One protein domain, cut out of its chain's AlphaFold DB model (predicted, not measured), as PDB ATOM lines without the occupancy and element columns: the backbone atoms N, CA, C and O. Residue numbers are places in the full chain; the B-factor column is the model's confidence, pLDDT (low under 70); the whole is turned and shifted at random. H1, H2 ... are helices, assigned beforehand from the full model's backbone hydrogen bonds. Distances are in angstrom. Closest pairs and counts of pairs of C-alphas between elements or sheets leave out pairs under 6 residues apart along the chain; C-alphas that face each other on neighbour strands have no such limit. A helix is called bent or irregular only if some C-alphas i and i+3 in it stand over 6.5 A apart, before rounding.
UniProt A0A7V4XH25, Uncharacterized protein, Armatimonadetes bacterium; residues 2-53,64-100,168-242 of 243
ATOM      1  N   ASP A   2    -139.235   7.128  -5.444       82.19
ATOM      2  CA  ASP A   2    -139.336   5.819  -6.110       82.19
ATOM      3  C   ASP A   2    -139.563   4.643  -5.145       82.19
ATOM      4  O   ASP A   2    -140.343   3.751  -5.446       82.19
ATOM      5  N   ILE A   3    -138.983   4.688  -3.939       87.25
ATOM      6  CA  ILE A   3    -139.207   3.681  -2.885       87.25
ATOM      7  C   ILE A   3    -140.693   3.544  -2.512       87.25
ATOM      8  O   ILE A   3    -141.173   2.426  -2.351       87.25
ATOM      9  N   LEU A   4    -141.429   4.657  -2.395       90.69
ATOM     10  CA  LEU A   4    -142.872   4.619  -2.133       90.69
ATOM     11  C   LEU A   4    -143.639   4.104  -3.357       90.69
ATOM     12  O   LEU A   4    -144.614   3.381  -3.200       90.69
ATOM     13  N   ALA A   5    -143.181   4.435  -4.569       91.62
ATOM     14  CA  ALA A   5    -143.791   3.967  -5.815       91.62
ATOM     15  C   ALA A   5    -143.625   2.452  -6.028       91.62
ATOM     16  O   ALA A   5    -144.444   1.830  -6.701       91.62
ATOM     17  N   CYS A   6    -142.592   1.836  -5.442       90.69
ATOM     18  CA  CYS A   6    -142.411   0.384  -5.463       90.69
ATOM     19  C   CYS A   6    -143.485  -0.374  -4.662       90.69
ATOM     20  O   CYS A   6    -143.609  -1.588  -4.823       90.69
ATOM     21  N   VAL A   7    -144.241   0.314  -3.799       92.75
ATOM     22  CA  VAL A   7    -145.328  -0.268  -3.008       92.75
ATOM     23  C   VAL A   7    -146.674   0.195  -3.579       92.75
ATOM     24  O   VAL A   7    -146.975   1.389  -3.518       92.75
ATOM     25  N   PRO A   8    -147.513  -0.716  -4.110       92.94
ATOM     26  CA  PRO A   8    -148.770  -0.342  -4.757       92.94
ATOM     27  C   PRO A   8    -149.670   0.544  -3.882       92.94
ATOM     28  O   PRO A   8    -150.067   0.159  -2.779       92.94
ATOM     29  N   GLY A   9    -150.013   1.730  -4.390       91.50
ATOM     30  CA  GLY A   9    -150.894   2.694  -3.728       91.50
ATOM     31  C   GLY A   9    -150.238   3.533  -2.625       91.50
ATOM     32  O   GLY A   9    -150.873   4.468  -2.140       91.50
ATOM     33  N   CYS A  10    -149.004   3.223  -2.210       93.50
ATOM     34  CA  CYS A  10    -148.344   3.914  -1.098       93.50
ATOM     35  C   CYS A  10    -147.974   5.354  -1.457       93.50
ATOM     36  O   CYS A  10    -148.245   6.265  -0.677       93.50
ATOM     37  N   LEU A  11    -147.404   5.577  -2.647       94.44
ATOM     38  CA  LEU A  11    -147.069   6.925  -3.108       94.44
ATOM     39  C   LEU A  11    -148.326   7.789  -3.281       94.44
ATOM     40  O   LEU A  11    -148.324   8.950  -2.879       94.44
ATOM     41  N   GLU A  12    -149.392   7.236  -3.856       94.38
ATOM     42  CA  GLU A  12    -150.641   7.956  -4.105       94.38
ATOM     43  C   GLU A  12    -151.345   8.345  -2.801       94.38
ATOM     44  O   GLU A  12    -151.829   9.473  -2.675       94.38
ATOM     45  N   GLU A  13    -151.395   7.437  -1.822       94.25
ATOM     46  CA  GLU A  13    -151.966   7.716  -0.499       94.25
ATOM     47  C   GLU A  13    -151.115   8.729   0.279       94.25
ATOM     48  O   GLU A  13    -151.651   9.691   0.841       94.25
ATOM     49  N   PHE A  14    -149.788   8.564   0.256       93.88
ATOM     50  CA  PHE A  14    -148.854   9.510   0.863       93.88
ATOM     51  C   PHE A  14    -149.018  10.911   0.269       93.88
ATOM     52  O   PHE A  14    -149.179  11.883   1.008       93.88
ATOM     53  N   TRP A  15    -149.034  11.022  -1.063       93.44
ATOM     54  CA  TRP A  15    -149.166  12.308  -1.745       93.44
ATOM     55  C   TRP A  15    -150.504  12.978  -1.440       93.44
ATOM     56  O   TRP A  15    -150.525  14.161  -1.112       93.44
ATOM     57  N   ARG A  16    -151.611  12.222  -1.452       92.62
ATOM     58  CA  ARG A  16    -152.937  12.739  -1.074       92.62
ATOM     59  C   ARG A  16    -152.950  13.296   0.353       92.62
ATOM     60  O   ARG A  16    -153.579  14.320   0.601       92.62
ATOM     61  N   SER A  17    -152.248  12.636   1.272       91.25
ATOM     62  CA  SER A  17    -152.142  13.058   2.675       91.25
ATOM     63  C   SER A  17    -151.267  14.304   2.840       91.25
ATOM     64  O   SER A  17    -151.576  15.184   3.640       91.25
ATOM     65  N   LEU A  18    -150.177  14.391   2.076       91.06
ATOM     66  CA  LEU A  18    -149.205  15.479   2.139       91.06
ATOM     67  C   LEU A  18    -149.661  16.750   1.408       91.06
ATOM     68  O   LEU A  18    -149.289  17.851   1.819       91.06
ATOM     69  N   GLN A  19    -150.441  16.611   0.335       89.19
ATOM     70  CA  GLN A  19    -150.780  17.697  -0.586       89.19
ATOM     71  C   GLN A  19    -151.253  18.991   0.110       89.19
ATOM     72  O   GLN A  19    -150.703  20.042  -0.209       89.19
ATOM     73  N   PRO A  20    -152.139  18.970   1.128       88.06
ATOM     74  CA  PRO A  20    -152.540  20.201   1.821       88.06
ATOM     75  C   PRO A  20    -151.380  20.942   2.514       88.06
ATOM     76  O   PRO A  20    -151.328  22.174   2.540       88.06
ATOM     77  N   ALA A  21    -150.425  20.205   3.088       86.19
ATOM     78  CA  ALA A  21    -149.242  20.792   3.716       86.19
ATOM     79  C   ALA A  21    -148.228  21.296   2.677       86.19
ATOM     80  O   ALA A  21    -147.527  22.285   2.910       86.19
ATOM     81  N   PHE A  22    -148.163  20.628   1.528       85.75
ATOM     82  CA  PHE A  22    -147.343  21.047   0.399       85.75
ATOM     83  C   PHE A  22    -147.869  22.356  -0.213       85.75
ATOM     84  O   PHE A  22    -147.113  23.315  -0.364       85.75
ATOM     85  N   ASP A  23    -149.181  22.439  -0.443       83.62
ATOM     86  CA  ASP A  23    -149.856  23.599  -1.038       83.62
ATOM     87  C   ASP A  23    -149.856  24.836  -0.112       83.62
ATOM     88  O   ASP A  23    -149.973  25.968  -0.578       83.62
ATOM     89  N   SER A  24    -149.664  24.650   1.201       80.00
ATOM     90  CA  SER A  24    -149.555  25.737   2.195       80.00
ATOM     91  C   SER A  24    -148.125  26.261   2.411       80.00
ATOM     92  O   SER A  24    -147.868  26.960   3.387       80.00
ATOM     93  N   CYS A  25    -147.175  25.904   1.538       82.38
ATOM     94  CA  CYS A  25    -145.738  26.217   1.635       82.38
ATOM     95  C   CYS A  25    -145.049  25.802   2.945       82.38
ATOM     96  O   CYS A  25    -143.906  26.195   3.187       82.38
ATOM     97  N   ARG A  26    -145.691  24.998   3.801       86.56
ATOM     98  CA  ARG A  26    -145.067  24.525   5.044       86.56
ATOM     99  C   ARG A  26    -143.824  23.702   4.744       86.56
ATOM    100  O   ARG A  26    -142.794  23.908   5.376       86.56
ATOM    101  N   VAL A  27    -143.915  22.833   3.735       90.06
ATOM    102  CA  VAL A  27    -142.782  22.043   3.236       90.06
ATOM    103  C   VAL A  27    -141.644  22.959   2.785       90.06
ATOM    104  O   VAL A  27    -140.500  22.726   3.163       90.06
ATOM    105  N   ASP A  28    -141.941  24.033   2.055       88.75
ATOM    106  CA  ASP A  28    -140.933  25.006   1.615       88.75
ATOM    107  C   ASP A  28    -140.253  25.711   2.793       88.75
ATOM    108  O   ASP A  28    -139.025  25.799   2.826       88.75
ATOM    109  N   ALA A  29    -141.033  26.187   3.768       90.12
ATOM    110  CA  ALA A  29    -140.513  26.900   4.931       90.12
ATOM    111  C   ALA A  29    -139.554  26.024   5.750       90.12
ATOM    112  O   ALA A  29    -138.431  26.439   6.046       90.12
ATOM    113  N   VAL A  30    -139.948  24.781   6.048       93.31
ATOM    114  CA  VAL A  30    -139.066  23.865   6.783       93.31
ATOM    115  C   VAL A  30    -137.868  23.419   5.938       93.31
ATOM    116  O   VAL A  30    -136.780  23.219   6.467       93.31
ATOM    117  N   SER A  31    -138.021  23.313   4.615       94.44
ATOM    118  CA  SER A  31    -136.910  22.980   3.713       94.44
ATOM    119  C   SER A  31    -135.873  24.100   3.661       94.44
ATOM    120  O   SER A  31    -134.672  23.834   3.600       94.44
ATOM    121  N   ASP A  32    -136.311  25.359   3.716       94.00
ATOM    122  CA  ASP A  32    -135.417  26.511   3.813       94.00
ATOM    123  C   ASP A  32    -134.676  26.537   5.160       94.00
ATOM    124  O   ASP A  32    -133.470  26.803   5.185       94.00
ATOM    125  N   GLU A  33    -135.350  26.190   6.263       96.06
ATOM    126  CA  GLU A  33    -134.709  26.032   7.575       96.06
ATOM    127  C   GLU A  33    -133.665  24.906   7.562       96.06
ATOM    128  O   GLU A  33    -132.526  25.104   8.007       96.06
ATOM    129  N   LEU A  34    -134.002  23.749   6.981       97.81
ATOM    130  CA  LEU A  34    -133.076  22.630   6.818       97.81
ATOM    131  C   LEU A  34    -131.866  23.024   5.962       97.81
ATOM    132  O   LEU A  34    -130.725  22.715   6.317       97.81
ATOM    133  N   ARG A  35    -132.083  23.775   4.873       97.19
ATOM    134  CA  ARG A  35    -130.997  24.333   4.049       97.19
ATOM    135  C   ARG A  35    -130.101  25.263   4.867       97.19
ATOM    136  O   ARG A  35    -128.876  25.201   4.742       97.19
ATOM    137  N   GLY A  36    -130.690  26.104   5.719       96.69
ATOM    138  CA  GLY A  36    -129.969  26.968   6.655       96.69
ATOM    139  C   GLY A  36    -129.100  26.173   7.632       96.69
ATOM    140  O   GLY A  36    -127.920  26.489   7.808       96.69
ATOM    141  N   LYS A  37    -129.642  25.089   8.203       97.62
ATOM    142  CA  LYS A  37    -128.886  24.152   9.049       97.62
ATOM    143  C   LYS A  37    -127.737  23.500   8.278       97.62
ATOM    144  O   LYS A  37    -126.614  23.514   8.782       97.62
ATOM    145  N   GLY A  38    -127.990  23.001   7.066       96.81
ATOM    146  CA  GLY A  38    -126.977  22.420   6.176       96.81
ATOM    147  C   GLY A  38    -125.824  23.386   5.894       96.81
ATOM    148  O   GLY A  38    -124.654  23.041   6.066       96.81
ATOM    149  N   ALA A  39    -126.145  24.638   5.559       95.56
ATOM    150  CA  ALA A  39    -125.153  25.689   5.346       95.56
ATOM    151  C   ALA A  39    -124.353  26.003   6.619       95.56
ATOM    152  O   ALA A  39    -123.132  26.163   6.556       95.56
ATOM    153  N   LEU A  40    -125.018  26.061   7.778       95.81
ATOM    154  CA  LEU A  40    -124.370  26.304   9.065       95.81
ATOM    155  C   LEU A  40    -123.380  25.192   9.418       95.81
ATOM    156  O   LEU A  40    -122.239  25.506   9.762       95.81
ATOM    157  N   VAL A  41    -123.782  23.920   9.331       94.31
ATOM    158  CA  VAL A  41    -122.888  22.803   9.676       94.31
ATOM    159  C   VAL A  41    -121.722  22.733   8.700       94.31
ATOM    160  O   VAL A  41    -120.580  22.792   9.149       94.31
ATOM    161  N   ALA A  42    -121.984  22.788   7.388       90.00
ATOM    162  CA  ALA A  42    -120.941  22.795   6.363       90.00
ATOM    163  C   ALA A  42    -119.957  23.962   6.548       90.00
ATOM    164  O   ALA A  42    -118.763  23.829   6.293       90.00
ATOM    165  N   SER A  43    -120.427  25.118   7.034       88.25
ATOM    166  CA  SER A  43    -119.547  26.268   7.256       88.25
ATOM    167  C   SER A  43    -118.503  26.051   8.359       88.25
ATOM    168  O   SER A  43    -117.404  26.611   8.272       88.25
ATOM    169  N   LYS A  44    -118.853  25.251   9.373       85.75
ATOM    170  CA  LYS A  44    -118.034  24.980  10.561       85.75
ATOM    171  C   LYS A  44    -117.066  23.824  10.352       85.75
ATOM    172  O   LYS A  44    -116.004  23.824  10.957       85.75
ATOM    173  N   THR A  45    -117.461  22.852   9.537       74.25
ATOM    174  CA  THR A  45    -116.788  21.554   9.440       74.25
ATOM    175  C   THR A  45    -116.071  21.329   8.118       74.25
ATOM    176  O   THR A  45    -115.262  20.415   8.025       74.25
ATOM    177  N   MET A  46    -116.373  22.112   7.072       80.81
ATOM    178  CA  MET A  46    -115.910  21.796   5.719       80.81
ATOM    179  C   MET A  46    -115.248  22.974   5.029       80.81
ATOM    180  O   MET A  46    -115.869  23.999   4.722       80.81
ATOM    181  N   GLU A  47    -113.984  22.766   4.686       83.75
ATOM    182  CA  GLU A  47    -113.232  23.604   3.770       83.75
ATOM    183  C   GLU A  47    -112.709  22.756   2.606       83.75
ATOM    184  O   GLU A  47    -111.609  22.218   2.644       83.75
ATOM    185  N   PHE A  48    -113.522  22.639   1.552       86.06
ATOM    186  CA  PHE A  48    -113.055  22.068   0.291       86.06
ATOM    187  C   PHE A  48    -111.937  22.920  -0.306       86.06
ATOM    188  O   PHE A  48    -111.950  24.159  -0.233       86.06
ATOM    189  N   SER A  49    -111.003  22.245  -0.972       87.56
ATOM    190  CA  SER A  49    -109.990  22.918  -1.774       87.56
ATOM    191  C   SER A  49    -110.641  23.718  -2.917       87.56
ATOM    192  O   SER A  49    -111.777  23.477  -3.315       87.56
ATOM    193  N   ASN A  50    -109.943  24.717  -3.464       89.94
ATOM    194  CA  ASN A  50    -110.499  25.529  -4.549       89.94
ATOM    195  C   ASN A  50    -110.570  24.721  -5.861       89.94
ATOM    196  O   ASN A  50    -109.603  24.696  -6.630       89.94
ATOM    197  N   HIS A  51    -111.726  24.105  -6.134       92.94
ATOM    198  CA  HIS A  51    -111.933  23.277  -7.327       92.94
ATOM    199  C   HIS A  51    -111.815  24.087  -8.626       92.94
ATOM    200  O   HIS A  51    -111.250  23.584  -9.593       92.94
ATOM    201  N   LEU A  52    -112.223  25.366  -8.641       91.12
ATOM    202  CA  LEU A  52    -112.076  26.227  -9.828       91.12
ATOM    203  C   LEU A  52    -110.611  26.429 -10.234       91.12
ATOM    204  O   LEU A  52    -110.317  26.584 -11.416       91.12
ATOM    205  N   ARG A  53    -109.680  26.419  -9.273       90.88
ATOM    206  CA  ARG A  53    -108.238  26.474  -9.566       90.88
ATOM    207  C   ARG A  53    -107.694  25.123 -10.034       90.88
ATOM    208  O   ARG A  53    -106.731  25.092 -10.792       90.88
ATOM    209  N   ASP A  64    -117.574  22.805 -18.537       93.06
ATOM    210  CA  ASP A  64    -117.635  21.790 -17.473       93.06
ATOM    211  C   ASP A  64    -117.781  22.442 -16.097       93.06
ATOM    212  O   ASP A  64    -118.663  22.101 -15.313       93.06
ATOM    213  N   SER A  65    -116.962  23.464 -15.833       92.38
ATOM    214  CA  SER A  65    -117.009  24.229 -14.583       92.38
ATOM    215  C   SER A  65    -118.393  24.849 -14.348       92.38
ATOM    216  O   SER A  65    -118.916  24.824 -13.230       92.38
ATOM    217  N   ARG A  66    -119.004  25.398 -15.409       91.38
ATOM    218  CA  ARG A  66    -120.345  25.995 -15.376       91.38
ATOM    219  C   ARG A  66    -121.418  24.945 -15.103       91.38
ATOM    220  O   ARG A  66    -122.295  25.199 -14.280       91.38
ATOM    221  N   GLN A  67    -121.350  23.788 -15.758       92.31
ATOM    222  CA  GLN A  67    -122.326  22.709 -15.589       92.31
ATOM    223  C   GLN A  67    -122.232  22.057 -14.206       92.31
ATOM    224  O   GLN A  67    -123.256  21.877 -13.551       92.31
ATOM    225  N   ILE A  68    -121.020  21.794 -13.710       93.94
ATOM    226  CA  ILE A  68    -120.795  21.274 -12.353       93.94
ATOM    227  C   ILE A  68    -121.380  22.231 -11.306       93.94
ATOM    228  O   ILE A  68    -122.090  21.806 -10.388       93.94
ATOM    229  N   ARG A  69    -121.120  23.538 -11.450       93.25
ATOM    230  CA  ARG A  69    -121.703  24.554 -10.568       93.25
ATOM    231  C   ARG A  69    -123.225  24.576 -10.681       93.25
ATOM    232  O   ARG A  69    -123.898  24.615  -9.659       93.25
ATOM    233  N   TYR A  70    -123.761  24.534 -11.898       92.06
ATOM    234  CA  TYR A  70    -125.204  24.515 -12.129       92.06
ATOM    235  C   TYR A  70    -125.877  23.324 -11.430       92.06
ATOM    236  O   TYR A  70    -126.854  23.520 -10.713       92.06
ATOM    237  N   ILE A  71    -125.317  22.117 -11.558       92.88
ATOM    238  CA  ILE A  71    -125.796  20.915 -10.858       92.88
ATOM    239  C   ILE A  71    -125.724  21.114  -9.340       92.88
ATOM    240  O   ILE A  71    -126.686  20.823  -8.634       92.88
ATOM    241  N   THR A  72    -124.621  21.671  -8.832       94.38
ATOM    242  CA  THR A  72    -124.463  21.958  -7.397       94.38
ATOM    243  C   THR A  72    -125.555  22.903  -6.883       94.38
ATOM    244  O   THR A  72    -126.152  22.631  -5.846       94.38
ATOM    245  N   GLU A  73    -125.845  23.991  -7.601       93.62
ATOM    246  CA  GLU A  73    -126.898  24.953  -7.234       93.62
ATOM    247  C   GLU A  73    -128.303  24.346  -7.347       93.62
ATOM    248  O   GLU A  73    -129.172  24.645  -6.523       93.62
ATOM    249  N   ALA A  74    -128.524  23.470  -8.333       92.50
ATOM    250  CA  ALA A  74    -129.777  22.744  -8.483       92.50
ATOM    251  C   ALA A  74    -130.066  21.885  -7.256       92.50
ATOM    252  O   ALA A  74    -131.068  22.109  -6.577       92.50
ATOM    253  N   PHE A  75    -129.149  20.985  -6.905       94.06
ATOM    254  CA  PHE A  75    -129.319  20.120  -5.739       94.06
ATOM    255  C   PHE A  75    -129.293  20.900  -4.417       94.06
ATOM    256  O   PHE A  75    -130.098  20.611  -3.542       94.06
ATOM    257  N   TYR A  76    -128.493  21.964  -4.288       94.38
ATOM    258  CA  TYR A  76    -128.565  22.867  -3.126       94.38
ATOM    259  C   TYR A  76    -129.978  23.442  -2.906       94.38
ATOM    260  O   TYR A  76    -130.415  23.666  -1.772       94.38
ATOM    261  N   SER A  77    -130.703  23.690  -3.995       91.19
ATOM    262  CA  SER A  77    -132.046  24.259  -3.945       91.19
ATOM    263  C   SER A  77    -133.114  23.203  -3.664       91.19
ATOM    264  O   SER A  77    -133.971  23.445  -2.810       91.19
ATOM    265  N   VAL A  78    -133.059  22.056  -4.358       92.12
ATOM    266  CA  VAL A  78    -134.126  21.038  -4.326       92.12
ATOM    267  C   VAL A  78    -133.935  19.953  -3.269       92.12
ATOM    268  O   VAL A  78    -134.922  19.440  -2.754       92.12
ATOM    269  N   GLU A  79    -132.702  19.606  -2.903       94.75
ATOM    270  CA  GLU A  79    -132.445  18.475  -2.005       94.75
ATOM    271  C   GLU A  79    -133.040  18.650  -0.600       94.75
ATOM    272  O   GLU A  79    -133.598  17.683  -0.079       94.75
ATOM    273  N   PRO A  80    -133.014  19.847   0.023       96.81
ATOM    274  CA  PRO A  80    -133.662  20.034   1.320       96.81
ATOM    275  C   PRO A  80    -135.153  19.678   1.290       96.81
ATOM    276  O   PRO A  80    -135.653  19.106   2.253       96.81
ATOM    277  N   VAL A  81    -135.835  19.930   0.163       94.75
ATOM    278  CA  VAL A  81    -137.235  19.532  -0.037       94.75
ATOM    279  C   VAL A  81    -137.356  18.016  -0.019       94.75
ATOM    280  O   VAL A  81    -138.120  17.475   0.774       94.75
ATOM    281  N   PHE A  82    -136.568  17.302  -0.823       94.56
ATOM    282  CA  PHE A  82    -136.611  15.836  -0.847       94.56
ATOM    283  C   PHE A  82    -136.208  15.197   0.485       94.56
ATOM    284  O   PHE A  82    -136.822  14.211   0.885       94.56
ATOM    285  N   THR A  83    -135.265  15.798   1.208       96.50
ATOM    286  CA  THR A  83    -134.849  15.345   2.541       96.50
ATOM    287  C   THR A  83    -136.004  15.453   3.538       96.50
ATOM    288  O   THR A  83    -136.329  14.478   4.217       96.50
ATOM    289  N   VAL A  84    -136.691  16.601   3.574       96.19
ATOM    290  CA  VAL A  84    -137.900  16.796   4.391       96.19
ATOM    291  C   VAL A  84    -138.983  15.797   3.993       96.19
ATOM    292  O   VAL A  84    -139.555  15.135   4.854       96.19
ATOM    293  N   LEU A  85    -139.245  15.636   2.696       95.12
ATOM    294  CA  LEU A  85    -140.253  14.697   2.211       95.12
ATOM    295  C   LEU A  85    -139.945  13.243   2.609       95.12
ATOM    296  O   LEU A  85    -140.861  12.505   2.972       95.12
ATOM    297  N   SER A  86    -138.674  12.835   2.582       95.19
ATOM    298  CA  SER A  86    -138.228  11.525   3.066       95.19
ATOM    299  C   SER A  86    -138.444  11.357   4.569       95.19
ATOM    300  O   SER A  86    -138.921  10.301   4.986       95.19
ATOM    301  N   ALA A  87    -138.165  12.386   5.374       96.12
ATOM    302  CA  ALA A  87    -138.416  12.359   6.815       96.12
ATOM    303  C   ALA A  87    -139.920  12.271   7.135       96.12
ATOM    304  O   ALA A  87    -140.328  11.460   7.967       96.12
ATOM    305  N   ILE A  88    -140.760  13.036   6.425       95.00
ATOM    306  CA  ILE A  88    -142.223  12.955   6.553       95.00
ATOM    307  C   ILE A  88    -142.705  11.549   6.183       95.00
ATOM    308  O   ILE A  88    -143.464  10.947   6.940       95.00
ATOM    309  N   ALA A  89    -142.249  10.997   5.053       94.69
ATOM    310  CA  ALA A  89    -142.622   9.652   4.618       94.69
ATOM    311  C   ALA A  89    -142.223   8.583   5.644       94.69
ATOM    312  O   ALA A  89    -143.024   7.703   5.955       94.69
ATOM    313  N   LEU A  90    -141.016   8.679   6.210       94.38
ATOM    314  CA  LEU A  90    -140.532   7.768   7.247       94.38
ATOM    315  C   LEU A  90    -141.431   7.799   8.492       94.38
ATOM    316  O   LEU A  90    -141.836   6.747   8.990       94.38
ATOM    317  N   GLN A  91    -141.793   8.992   8.971       92.75
ATOM    318  CA  GLN A  91    -142.687   9.153  10.124       92.75
ATOM    319  C   GLN A  91    -144.106   8.661   9.826       92.75
ATOM    320  O   GLN A  91    -144.682   7.913  10.625       92.75
ATOM    321  N   TRP A  92    -144.632   9.015   8.653       92.88
ATOM    322  CA  TRP A  92    -145.962   8.634   8.191       92.88
ATOM    323  C   TRP A  92    -146.110   7.116   8.053       92.88
ATOM    324  O   TRP A  92    -147.050   6.550   8.610       92.88
ATOM    325  N   VAL A  93    -145.155   6.434   7.405       92.25
ATOM    326  CA  VAL A  93    -145.118   4.959   7.318       92.25
ATOM    327  C   VAL A  93    -144.908   4.341   8.702       92.25
ATOM    328  O   VAL A  93    -145.576   3.366   9.047       92.25
ATOM    329  N   GLY A  94    -144.038   4.931   9.525       89.69
ATOM    330  CA  GLY A  94    -143.741   4.467  10.882       89.69
ATOM    331  C   GLY A  94    -144.881   4.649  11.894       89.69
ATOM    332  O   GLY A  94    -144.812   4.100  12.988       89.69
ATOM    333  N   GLY A  95    -145.946   5.387  11.559       83.50
ATOM    334  CA  GLY A  95    -147.081   5.620  12.472       83.50
ATOM    335  C   GLY A  95    -146.842   6.672  13.532       83.50
ATOM    336  O   GLY A  95    -147.634   6.782  14.463       83.50
ATOM    337  N   LYS A  96    -145.799   7.484  13.361       78.81
ATOM    338  CA  LYS A  96    -145.653   8.717  14.120       78.81
ATOM    339  C   LYS A  96    -146.627   9.722  13.506       78.81
ATOM    340  O   LYS A  96    -146.385  10.234  12.419       78.81
ATOM    341  N   THR A  97    -147.762   9.948  14.161       61.56
ATOM    342  CA  THR A  97    -148.657  11.047  13.792       61.56
ATOM    343  C   THR A  97    -148.095  12.333  14.398       61.56
ATOM    344  O   THR A  97    -147.933  12.405  15.620       61.56
ATOM    345  N   PRO A  98    -147.734  13.335  13.580       57.50
ATOM    346  CA  PRO A  98    -147.274  14.611  14.103       57.50
ATOM    347  C   PRO A  98    -148.392  15.275  14.912       57.50
ATOM    348  O   PRO A  98    -149.579  15.140  14.606       57.50
ATOM    349  N   SER A  99    -148.004  15.974  15.980       53.31
ATOM    350  CA  SER A  99    -148.955  16.692  16.831       53.31
ATOM    351  C   SER A  99    -149.697  17.728  15.989       53.31
ATOM    352  O   SER A  99    -149.062  18.506  15.279       53.31
ATOM    353  N   ILE A 100    -151.033  17.728  16.058       51.81
ATOM    354  CA  ILE A 100    -151.893  18.659  15.319       51.81
ATOM    355  C   ILE A 100    -151.521  20.086  15.737       51.81
ATOM    356  O   ILE A 100    -151.975  20.591  16.760       51.81
ATOM    357  N   TYR A 168    -117.702  15.437   8.661       87.94
ATOM    358  CA  TYR A 168    -118.733  15.209   7.660       87.94
ATOM    359  C   TYR A 168    -119.843  14.308   8.179       87.94
ATOM    360  O   TYR A 168    -121.003  14.706   8.163       87.94
ATOM    361  N   LYS A 169    -119.497  13.150   8.749       88.50
ATOM    362  CA  LYS A 169    -120.484  12.233   9.340       88.50
ATOM    363  C   LYS A 169    -121.333  12.892  10.424       88.50
ATOM    364  O   LYS A 169    -122.545  12.701  10.451       88.50
ATOM    365  N   ARG A 170    -120.710  13.696  11.294       91.69
ATOM    366  CA  ARG A 170    -121.439  14.461  12.317       91.69
ATOM    367  C   ARG A 170    -122.383  15.487  11.693       91.69
ATOM    368  O   ARG A 170    -123.534  15.557  12.101       91.69
ATOM    369  N   ALA A 171    -121.928  16.224  10.680       93.25
ATOM    370  CA  ALA A 171    -122.769  17.186   9.972       93.25
ATOM    371  C   ALA A 171    -123.983  16.520   9.302       93.25
ATOM    372  O   ALA A 171    -125.080  17.070   9.368       93.25
ATOM    373  N   ILE A 172    -123.804  15.330   8.713       93.81
ATOM    374  CA  ILE A 172    -124.900  14.538   8.136       93.81
ATOM    375  C   ILE A 172    -125.910  14.171   9.221       93.81
ATOM    376  O   ILE A 172    -127.086  14.476   9.063       93.81
ATOM    377  N   ALA A 173    -125.457  13.598  10.340       94.69
ATOM    378  CA  ALA A 173    -126.335  13.225  11.451       94.69
ATOM    379  C   ALA A 173    -127.088  14.431  12.048       94.69
ATOM    380  O   ALA A 173    -128.244  14.314  12.440       94.69
ATOM    381  N   GLU A 174    -126.461  15.610  12.096       96.62
ATOM    382  CA  GLU A 174    -127.122  16.838  12.550       96.62
ATOM    383  C   GLU A 174    -128.202  17.344  11.582       96.62
ATOM    384  O   GLU A 174    -129.197  17.917  12.030       96.62
ATOM    385  N   VAL A 175    -127.996  17.199  10.269       97.44
ATOM    386  CA  VAL A 175    -129.003  17.552   9.251       97.44
ATOM    387  C   VAL A 175    -130.135  16.533   9.250       97.44
ATOM    388  O   VAL A 175    -131.293  16.932   9.229       97.44
ATOM    389  N   ASP A 176    -129.804  15.249   9.357       96.50
ATOM    390  CA  ASP A 176    -130.742  14.130   9.457       96.50
ATOM    391  C   ASP A 176    -131.699  14.295  10.647       96.50
ATOM    392  O   ASP A 176    -132.912  14.398  10.465       96.50
ATOM    393  N   ALA A 177    -131.148  14.493  11.849       97.12
ATOM    394  CA  ALA A 177    -131.939  14.741  13.053       97.12
ATOM    395  C   ALA A 177    -132.813  16.002  12.933       97.12
ATOM    396  O   ALA A 177    -133.959  16.014  13.384       97.12
ATOM    397  N   LYS A 178    -132.298  17.067  12.298       97.94
ATOM    398  CA  LYS A 178    -133.082  18.288  12.072       97.94
ATOM    399  C   LYS A 178    -134.205  18.065  11.057       97.94
ATOM    400  O   LYS A 178    -135.281  18.630  11.227       97.94
ATOM    401  N   ALA A 179    -133.986  17.254  10.025       97.38
ATOM    402  CA  ALA A 179    -135.023  16.901   9.061       97.38
ATOM    403  C   ALA A 179    -136.159  16.118   9.733       97.38
ATOM    404  O   ALA A 179    -137.326  16.425   9.496       97.38
ATOM    405  N   GLU A 180    -135.839  15.169  10.620       95.56
ATOM    406  CA  GLU A 180    -136.850  14.463  11.414       95.56
ATOM    407  C   GLU A 180    -137.620  15.404  12.355       95.56
ATOM    408  O   GLU A 180    -138.851  15.348  12.413       95.56
ATOM    409  N   GLU A 181    -136.923  16.298  13.062       95.19
ATOM    410  CA  GLU A 181    -137.553  17.307  13.927       95.19
ATOM    411  C   GLU A 181    -138.549  18.174  13.142       95.19
ATOM    412  O   GLU A 181    -139.692  18.352  13.562       95.19
ATOM    413  N   LEU A 182    -138.125  18.684  11.983       94.31
ATOM    414  CA  LEU A 182    -138.931  19.542  11.116       94.31
ATOM    415  C   LEU A 182    -140.114  18.802  10.487       94.31
ATOM    416  O   LEU A 182    -141.211  19.354  10.404       94.31
ATOM    417  N   ALA A 183    -139.926  17.545  10.080       92.81
ATOM    418  CA  ALA A 183    -141.013  16.712   9.570       92.81
ATOM    419  C   ALA A 183    -142.124  16.521  10.614       92.81
ATOM    420  O   ALA A 183    -143.302  16.560  10.263       92.81
ATOM    421  N   GLY A 184    -141.764  16.430  11.900       90.38
ATOM    422  CA  GLY A 184    -142.722  16.344  13.005       90.38
ATOM    423  C   GLY A 184    -143.595  17.594  13.192       90.38
ATOM    424  O   GLY A 184    -144.600  17.535  13.902       90.38
ATOM    425  N   GLN A 185    -143.241  18.716  12.558       89.25
ATOM    426  CA  GLN A 185    -144.002  19.973  12.587       89.25
ATOM    427  C   GLN A 185    -145.023  20.072  11.444       89.25
ATOM    428  O   GLN A 185    -145.849  20.988  11.420       89.25
ATOM    429  N   ILE A 186    -144.974  19.151  10.474       88.12
ATOM    430  CA  ILE A 186    -145.883  19.148   9.332       88.12
ATOM    431  C   ILE A 186    -147.069  18.232   9.642       88.12
ATOM    432  O   ILE A 186    -146.897  17.019   9.708       88.12
ATOM    433  N   PRO A 187    -148.288  18.776   9.812       84.19
ATOM    434  CA  PRO A 187    -149.462  17.963  10.055       84.19
ATOM    435  C   PRO A 187    -149.811  17.204   8.778       84.19
ATOM    436  O   PRO A 187    -150.080  17.796   7.732       84.19
ATOM    437  N   ILE A 188    -149.831  15.885   8.893       85.75
ATOM    438  CA  ILE A 188    -150.257  14.961   7.850       85.75
ATOM    439  C   ILE A 188    -151.286  14.002   8.453       85.75
ATOM    440  O   ILE A 188    -151.056  13.493   9.556       85.75
ATOM    441  N   PRO A 189    -152.423  13.763   7.774       85.06
ATOM    442  CA  PRO A 189    -153.408  12.786   8.213       85.06
ATOM    443  C   PRO A 189    -152.793  11.402   8.436       85.06
ATOM    444  O   PRO A 189    -151.819  11.013   7.783       85.06
ATOM    445  N   ALA A 190    -153.391  10.646   9.356       80.94
ATOM    446  CA  ALA A 190    -153.038   9.249   9.540       80.94
ATOM    447  C   ALA A 190    -153.340   8.454   8.261       80.94
ATOM    448  O   ALA A 190    -154.340   8.697   7.589       80.94
ATOM    449  N   ARG A 191    -152.465   7.498   7.954       84.06
ATOM    450  CA  ARG A 191    -152.650   6.542   6.861       84.06
ATOM    451  C   ARG A 191    -153.806   5.584   7.137       84.06
ATOM    452  O   ARG A 191    -154.050   5.224   8.291       84.06
ATOM    453  N   GLU A 192    -154.459   5.127   6.079       83.12
ATOM    454  CA  GLU A 192    -155.504   4.102   6.146       83.12
ATOM    455  C   GLU A 192    -154.885   2.703   6.254       83.12
ATOM    456  O   GLU A 192    -155.383   1.847   6.989       83.12
ATOM    457  N   ARG A 193    -153.771   2.472   5.544       85.38
ATOM    458  CA  ARG A 193    -153.088   1.171   5.477       85.38
ATOM    459  C   ARG A 193    -151.846   1.109   6.342       85.38
ATOM    460  O   ARG A 193    -151.106   2.080   6.474       85.38
ATOM    461  N   ASN A 194    -151.532  -0.066   6.882       87.62
ATOM    462  CA  ASN A 194    -150.311  -0.238   7.662       87.62
ATOM    463  C   ASN A 194    -149.144  -0.744   6.804       87.62
ATOM    464  O   ASN A 194    -148.689  -1.877   6.955       87.62
ATOM    465  N   TYR A 195    -148.611   0.139   5.954       88.75
ATOM    466  CA  TYR A 195    -147.499  -0.174   5.047       88.75
ATOM    467  C   TYR A 195    -146.249  -0.734   5.738       88.75
ATOM    468  O   TYR A 195    -145.537  -1.529   5.137       88.75
ATOM    469  N   ALA A 196    -145.983  -0.368   6.996       83.88
ATOM    470  CA  ALA A 196    -144.862  -0.923   7.754       83.88
ATOM    471  C   ALA A 196    -145.032  -2.423   8.064       83.88
ATOM    472  O   ALA A 196    -144.045  -3.153   8.098       83.88
ATOM    473  N   ILE A 197    -146.270  -2.884   8.276       86.12
ATOM    474  CA  ILE A 197    -146.577  -4.308   8.484       86.12
ATOM    475  C   ILE A 197    -146.571  -5.046   7.144       86.12
ATOM    476  O   ILE A 197    -145.994  -6.125   7.035       86.12
ATOM    477  N   GLU A 198    -147.200  -4.458   6.126       88.56
ATOM    478  CA  GLU A 198    -147.321  -5.060   4.792       88.56
ATOM    479  C   GLU A 198    -145.960  -5.157   4.078       88.56
ATOM    480  O   GLU A 198    -145.696  -6.113   3.348       88.56
ATOM    481  N   HIS A 199    -145.063  -4.197   4.332       91.12
ATOM    482  CA  HIS A 199    -143.749  -4.090   3.701       91.12
ATOM    483  C   HIS A 199    -142.656  -3.780   4.741       91.12
ATOM    484  O   HIS A 199    -142.194  -2.640   4.837       91.12
ATOM    485  N   PRO A 200    -142.155  -4.791   5.481       87.12
ATOM    486  CA  PRO A 200    -141.232  -4.588   6.605       87.12
ATOM    487  C   PRO A 200    -139.926  -3.858   6.262       87.12
ATOM    488  O   PRO A 200    -139.348  -3.190   7.111       87.12
ATOM    489  N   ARG A 201    -139.461  -3.949   5.006       91.50
ATOM    490  CA  ARG A 201    -138.240  -3.266   4.535       91.50
ATOM    491  C   ARG A 201    -138.449  -1.793   4.184       91.50
ATOM    492  O   ARG A 201    -137.473  -1.084   3.963       91.50
ATOM    493  N   LEU A 202    -139.696  -1.327   4.099       91.56
ATOM    494  CA  LEU A 202    -140.001   0.022   3.631       91.56
ATOM    495  C   LEU A 202    -139.403   1.090   4.553       91.56
ATOM    496  O   LEU A 202    -138.843   2.066   4.062       91.56
ATOM    497  N   ILE A 203    -139.463   0.877   5.871       91.94
ATOM    498  CA  ILE A 203    -138.874   1.785   6.867       91.94
ATOM    499  C   ILE A 203    -137.358   1.883   6.673       91.94
ATOM    500  O   ILE A 203    -136.835   2.989   6.571       91.94
ATOM    501  N   ASP A 204    -136.663   0.750   6.553       91.50
ATOM    502  CA  ASP A 204    -135.209   0.731   6.353       91.50
ATOM    503  C   ASP A 204    -134.814   1.444   5.055       91.50
ATOM    504  O   ASP A 204    -133.878   2.245   5.033       91.50
ATOM    505  N   CYS A 205    -135.557   1.197   3.974       91.44
ATOM    506  CA  CYS A 205    -135.352   1.850   2.686       91.44
ATOM    507  C   CYS A 205    -135.577   3.370   2.767       91.44
ATOM    508  O   CYS A 205    -134.770   4.139   2.243       91.44
ATOM    509  N   LEU A 206    -136.634   3.823   3.449       92.38
ATOM    510  CA  LEU A 206    -136.907   5.248   3.661       92.38
ATOM    511  C   LEU A 206    -135.842   5.916   4.533       92.38
ATOM    512  O   LEU A 206    -135.398   7.014   4.202       92.38
ATOM    513  N   ASN A 207    -135.388   5.235   5.585       92.56
ATOM    514  CA  ASN A 207    -134.325   5.717   6.460       92.56
ATOM    515  C   ASN A 207    -133.000   5.885   5.700       92.56
ATOM    516  O   ASN A 207    -132.347   6.921   5.789       92.56
ATOM    517  N   GLN A 208    -132.633   4.909   4.862       89.94
ATOM    518  CA  GLN A 208    -131.476   5.050   3.973       89.94
ATOM    519  C   GLN A 208    -131.644   6.228   3.010       89.94
ATOM    520  O   GLN A 208    -130.689   6.964   2.772       89.94
ATOM    521  N   CYS A 209    -132.845   6.428   2.463       90.44
ATOM    522  CA  CYS A 209    -133.141   7.575   1.610       90.44
ATOM    523  C   CYS A 209    -132.940   8.909   2.335       90.44
ATOM    524  O   CYS A 209    -132.339   9.816   1.761       90.44
ATOM    525  N   LEU A 210    -133.401   9.014   3.582       93.81
ATOM    526  CA  LEU A 210    -133.238  10.210   4.401       93.81
ATOM    527  C   LEU A 210    -131.755  10.522   4.634       93.81
ATOM    528  O   LEU A 210    -131.307  11.611   4.283       93.81
ATOM    529  N   ILE A 211    -130.974   9.542   5.098       92.25
ATOM    530  CA  ILE A 211    -129.532   9.704   5.345       92.25
ATOM    531  C   ILE A 211    -128.802  10.160   4.073       92.25
ATOM    532  O   ILE A 211    -127.982  11.078   4.111       92.25
ATOM    533  N   ARG A 212    -129.122   9.544   2.927       89.56
ATOM    534  CA  ARG A 212    -128.522   9.876   1.623       89.56
ATOM    535  C   ARG A 212    -128.875  11.293   1.165       89.56
ATOM    536  O   ARG A 212    -128.018  11.984   0.623       89.56
ATOM    537  N   SER A 213    -130.109  11.725   1.398       93.81
ATOM    538  CA  SER A 213    -130.550  13.082   1.046       93.81
ATOM    539  C   SER A 213    -129.886  14.117   1.969       93.81
ATOM    540  O   SER A 213    -129.343  15.120   1.505       93.81
ATOM    541  N   SER A 214    -129.790  13.817   3.272       95.38
ATOM    542  CA  SER A 214    -129.061  14.622   4.264       95.38
ATOM    543  C   SER A 214    -127.583  14.797   3.900       95.38
ATOM    544  O   SER A 214    -127.044  15.901   3.996       95.38
ATOM    545  N   GLU A 215    -126.927  13.734   3.423       93.19
ATOM    546  CA  GLU A 215    -125.564  13.796   2.885       93.19
ATOM    547  C   GLU A 215    -125.446  14.810   1.742       93.19
ATOM    548  O   GLU A 215    -124.568  15.679   1.754       93.19
ATOM    549  N   VAL A 216    -126.368  14.753   0.786       94.00
ATOM    550  CA  VAL A 216    -126.375  15.624  -0.394       94.00
ATOM    551  C   VAL A 216    -126.654  17.079  -0.017       94.00
ATOM    552  O   VAL A 216    -126.016  17.981  -0.570       94.00
ATOM    553  N   VAL A 217    -127.522  17.340   0.967       96.12
ATOM    554  CA  VAL A 217    -127.720  18.691   1.526       96.12
ATOM    555  C   VAL A 217    -126.399  19.252   2.052       96.12
ATOM    556  O   VAL A 217    -126.020  20.375   1.711       96.12
ATOM    557  N   VAL A 218    -125.669  18.472   2.849       94.81
ATOM    558  CA  VAL A 218    -124.390  18.906   3.426       94.81
ATOM    559  C   VAL A 218    -123.339  19.126   2.332       94.81
ATOM    560  O   VAL A 218    -122.709  20.189   2.291       94.81
ATOM    561  N   LEU A 219    -123.189  18.170   1.409       93.69
ATOM    562  CA  LEU A 219    -122.223  18.241   0.311       93.69
ATOM    563  C   LEU A 219    -122.466  19.459  -0.584       93.69
ATOM    564  O   LEU A 219    -121.542  20.221  -0.873       93.69
ATOM    565  N   THR A 220    -123.710  19.676  -1.011       95.06
ATOM    566  CA  THR A 220    -124.059  20.792  -1.902       95.06
ATOM    567  C   THR A 220    -123.874  22.142  -1.218       95.06
ATOM    568  O   THR A 220    -123.368  23.070  -1.850       95.06
ATOM    569  N   CYS A 221    -124.171  22.254   0.081       95.75
ATOM    570  CA  CYS A 221    -123.863  23.450   0.869       95.75
ATOM    571  C   CYS A 221    -122.355  23.750   0.890       95.75
ATOM    572  O   CYS A 221    -121.942  24.895   0.670       95.75
ATOM    573  N   ALA A 222    -121.531  22.727   1.124       94.06
ATOM    574  CA  ALA A 222    -120.081  22.864   1.180       94.06
ATOM    575  C   ALA A 222    -119.477  23.231  -0.190       94.06
ATOM    576  O   ALA A 222    -118.701  24.189  -0.293       94.06
ATOM    577  N   LEU A 223    -119.889  22.538  -1.258       94.56
ATOM    578  CA  LEU A 223    -119.452  22.812  -2.631       94.56
ATOM    579  C   LEU A 223    -119.882  24.207  -3.097       94.56
ATOM    580  O   LEU A 223    -119.066  24.961  -3.630       94.56
ATOM    581  N   ARG A 224    -121.136  24.600  -2.843       95.25
ATOM    582  CA  ARG A 224    -121.643  25.938  -3.175       95.25
ATOM    583  C   ARG A 224    -120.821  27.036  -2.508       95.25
ATOM    584  O   ARG A 224    -120.408  27.995  -3.163       95.25
ATOM    585  N   ARG A 225    -120.538  26.889  -1.210       94.31
ATOM    586  CA  ARG A 225    -119.686  27.829  -0.467       94.31
ATOM    587  C   ARG A 225    -118.294  27.929  -1.089       94.31
ATOM    588  O   ARG A 225    -117.779  29.040  -1.238       94.31
ATOM    589  N   MET A 226    -117.699  26.794  -1.455       94.62
ATOM    590  CA  MET A 226    -116.396  26.751  -2.120       94.62
ATOM    591  C   MET A 226    -116.426  27.519  -3.449       94.62
ATOM    592  O   MET A 226    -115.580  28.397  -3.642       94.62
ATOM    593  N   PHE A 227    -117.430  27.295  -4.307       94.31
ATOM    594  CA  PHE A 227    -117.569  28.019  -5.576       94.31
ATOM    595  C   PHE A 227    -117.712  29.532  -5.369       94.31
ATOM    596  O   PHE A 227    -116.966  30.307  -5.969       94.31
ATOM    597  N   ILE A 228    -118.592  29.962  -4.459       92.88
ATOM    598  CA  ILE A 228    -118.788  31.388  -4.143       92.88
ATOM    599  C   ILE A 228    -117.483  32.026  -3.644       92.88
ATOM    600  O   ILE A 228    -117.105  33.119  -4.076       92.88
ATOM    601  N   ARG A 229    -116.760  31.350  -2.743       91.31
ATOM    602  CA  ARG A 229    -115.484  31.854  -2.214       91.31
ATOM    603  C   ARG A 229    -114.424  31.958  -3.306       91.31
ATOM    604  O   ARG A 229    -113.732  32.975  -3.377       91.31
ATOM    605  N   ALA A 230    -114.294  30.933  -4.143       88.88
ATOM    606  CA  ALA A 230    -113.326  30.906  -5.232       88.88
ATOM    607  C   ALA A 230    -113.563  32.053  -6.231       88.88
ATOM    608  O   ALA A 230    -112.611  32.732  -6.625       88.88
ATOM    609  N   GLU A 231    -114.824  32.337  -6.561       87.88
ATOM    610  CA  GLU A 231    -115.215  33.448  -7.438       87.88
ATOM    611  C   GLU A 231    -114.921  34.812  -6.821       87.88
ATOM    612  O   GLU A 231    -114.367  35.687  -7.487       87.88
ATOM    613  N   ASN A 232    -115.231  34.993  -5.537       88.88
ATOM    614  CA  ASN A 232    -114.926  36.234  -4.830       88.88
ATOM    615  C   ASN A 232    -113.416  36.510  -4.792       88.88
ATOM    616  O   ASN A 232    -112.993  37.653  -4.975       88.88
ATOM    617  N   ILE A 233    -112.590  35.473  -4.609       87.19
ATOM    618  CA  ILE A 233    -111.126  35.595  -4.672       87.19
ATOM    619  C   ILE A 233    -110.673  35.968  -6.090       87.19
ATOM    620  O   ILE A 233    -109.845  36.866  -6.240       87.19
ATOM    621  N   ALA A 234    -111.212  35.316  -7.124       83.31
ATOM    622  CA  ALA A 234    -110.868  35.614  -8.514       83.31
ATOM    623  C   ALA A 234    -111.233  37.059  -8.897       83.31
ATOM    624  O   ALA A 234    -110.397  37.780  -9.441       83.31
ATOM    625  N   ARG A 235    -112.436  37.525  -8.531       84.88
ATOM    626  CA  ARG A 235    -112.885  38.909  -8.773       84.88
ATOM    627  C   ARG A 235    -111.978  39.936  -8.097       84.88
ATOM    628  O   ARG A 235    -111.579  40.899  -8.740       84.88
ATOM    629  N   ARG A 236    -111.601  39.714  -6.832       85.00
ATOM    630  CA  ARG A 236    -110.688  40.619  -6.104       85.00
ATOM    631  C   ARG A 236    -109.312  40.712  -6.765       85.00
ATOM    632  O   ARG A 236    -108.778  41.810  -6.860       85.00
ATOM    633  N   LYS A 237    -108.771  39.594  -7.263       79.25
ATOM    634  CA  LYS A 237    -107.487  39.579  -7.984       79.25
ATOM    635  C   LYS A 237    -107.540  40.339  -9.308       79.25
ATOM    636  O   LYS A 237    -106.573  41.002  -9.652       79.25
ATOM    637  N   HIS A 238    -108.654  40.262 -10.037       71.94
ATOM    638  CA  HIS A 238    -108.829  41.053 -11.257       71.94
ATOM    639  C   HIS A 238    -108.916  42.554 -10.962       71.94
ATOM    640  O   HIS A 238    -108.316  43.343 -11.681       71.94
ATOM    641  N   LEU A 239    -109.591  42.948  -9.879       63.69
ATOM    642  CA  LEU A 239    -109.671  44.354  -9.471       63.69
ATOM    643  C   LEU A 239    -108.310  44.915  -9.024       63.69
ATOM    644  O   LEU A 239    -108.004  46.057  -9.336       63.69
ATOM    645  N   SER A 240    -107.463  44.119  -8.361       60.16
ATOM    646  CA  SER A 240    -106.136  44.566  -7.904       60.16
ATOM    647  C   SER A 240    -105.077  44.707  -9.005       60.16
ATOM    648  O   SER A 240    -104.010  45.229  -8.731       60.16
ATOM    649  N   VAL A 241    -105.326  44.203 -10.219       59.38
ATOM    650  CA  VAL A 241    -104.403  44.339 -11.370       59.38
ATOM    651  C   VAL A 241    -104.681  45.625 -12.166       59.38
ATOM    652  O   VAL A 241    -103.889  46.012 -13.019       59.38
ATOM    653  N   HIS A 242    -105.796  46.302 -11.881       52.06
ATOM    654  CA  HIS A 242    -106.221  47.533 -12.550       52.06
ATOM    655  C   HIS A 242    -106.138  48.785 -11.656       52.06
ATOM    656  O   HIS A 242    -106.634  49.836 -12.058       52.06
TER     657      HIS A 242
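Overview. This is residues 2 to 53, 64 to 100 and 168 to 242 of the 243 residues of an uncharacterized protein of Armatimonadetes bacterium (UniProt A0A7V4XH25). One long helix, H7, runs along most of the length of a rod; the arm H4b of the bent helix H4 runs back beside its first half, while the arm H4a crosses it farther on. H3 and H5, side by side, cross H7 together, the small helices H1 and H6 sit by its beginning, H2 is at that end of the body, and residues 235 to 242 stick out at the other. The printed part has 164 residues with seven named helices, H1 to H7 in order, and no named strand: all helix. It is only just loose, close to compact, with a radius of gyration of the C-alphas of 18.6 A, and spans 68 by 30 by 27 A.

Along the chain. H7, residues 202 to 239, is 55.3 A long, from C-alpha 202 at (-140.001, 0.022, 3.631) to C-alpha 239 at (-109.671, 44.354, -9.471). H4, residues 64 to 94, was assigned by its hydrogen bonds as one helix but is bent, C-alphas 77 and 80 being 6.9 A apart; its arms are H4a, residues 64 to 77, 19.9 A, and H4b, residues 80 to 94, 20.9 A. H3, residues 26 to 45, is 28.8 A and H5, residues 168 to 183, 22.4 A. H2, residues 10 to 23, 19.7 A, is irregular, with C-alphas 17 and 20 at 7.2 A. H1, residues 2 to 5, begins at (-139.336, 5.819, -6.110) and is 4.8 A long; H6, residues 195 to 198, is 4.9 A.

Arrangement. H7 is the hub. With residues 203 to 217 alone it touches H4b at a shallow tilt of 13 degrees, opposite ways; the closest C-alphas, of Thr 83 and Ser 213, are 5.1 A apart. H4a touches H7 at a steep tilt of 52 degrees, closest at Tyr 76 and Thr 220, C-alphas 5.1 A apart. H3 and H5 touch at a shallow tilt of 19 degrees, opposite ways, with C-alphas 41 and 171 closest at 5.6 A. H1 touches H7, the closest C-alphas, of Ile 3 and Cys 205, being 7.0 A apart. H2 and H7 are apart. Every O i to N i+4 pair is within hydrogen-bond range in H3, H4a, H4b, H5 and H7, and 8 of 10 in H2; H1 and H6 are too short for such a pair.

Size, cuts and confidence. The C-alphas of Ile 197 and His 242 are farthest apart, 69.0 A. Residues 54 to 63 and 101 to 167 are not printed; the gaps between C-alphas are 13.1 A and 34.2 A. The link from H5 to H6 is long, 11 residues. Residues 97 to 100 and 239 to 242 have pLDDT under 70.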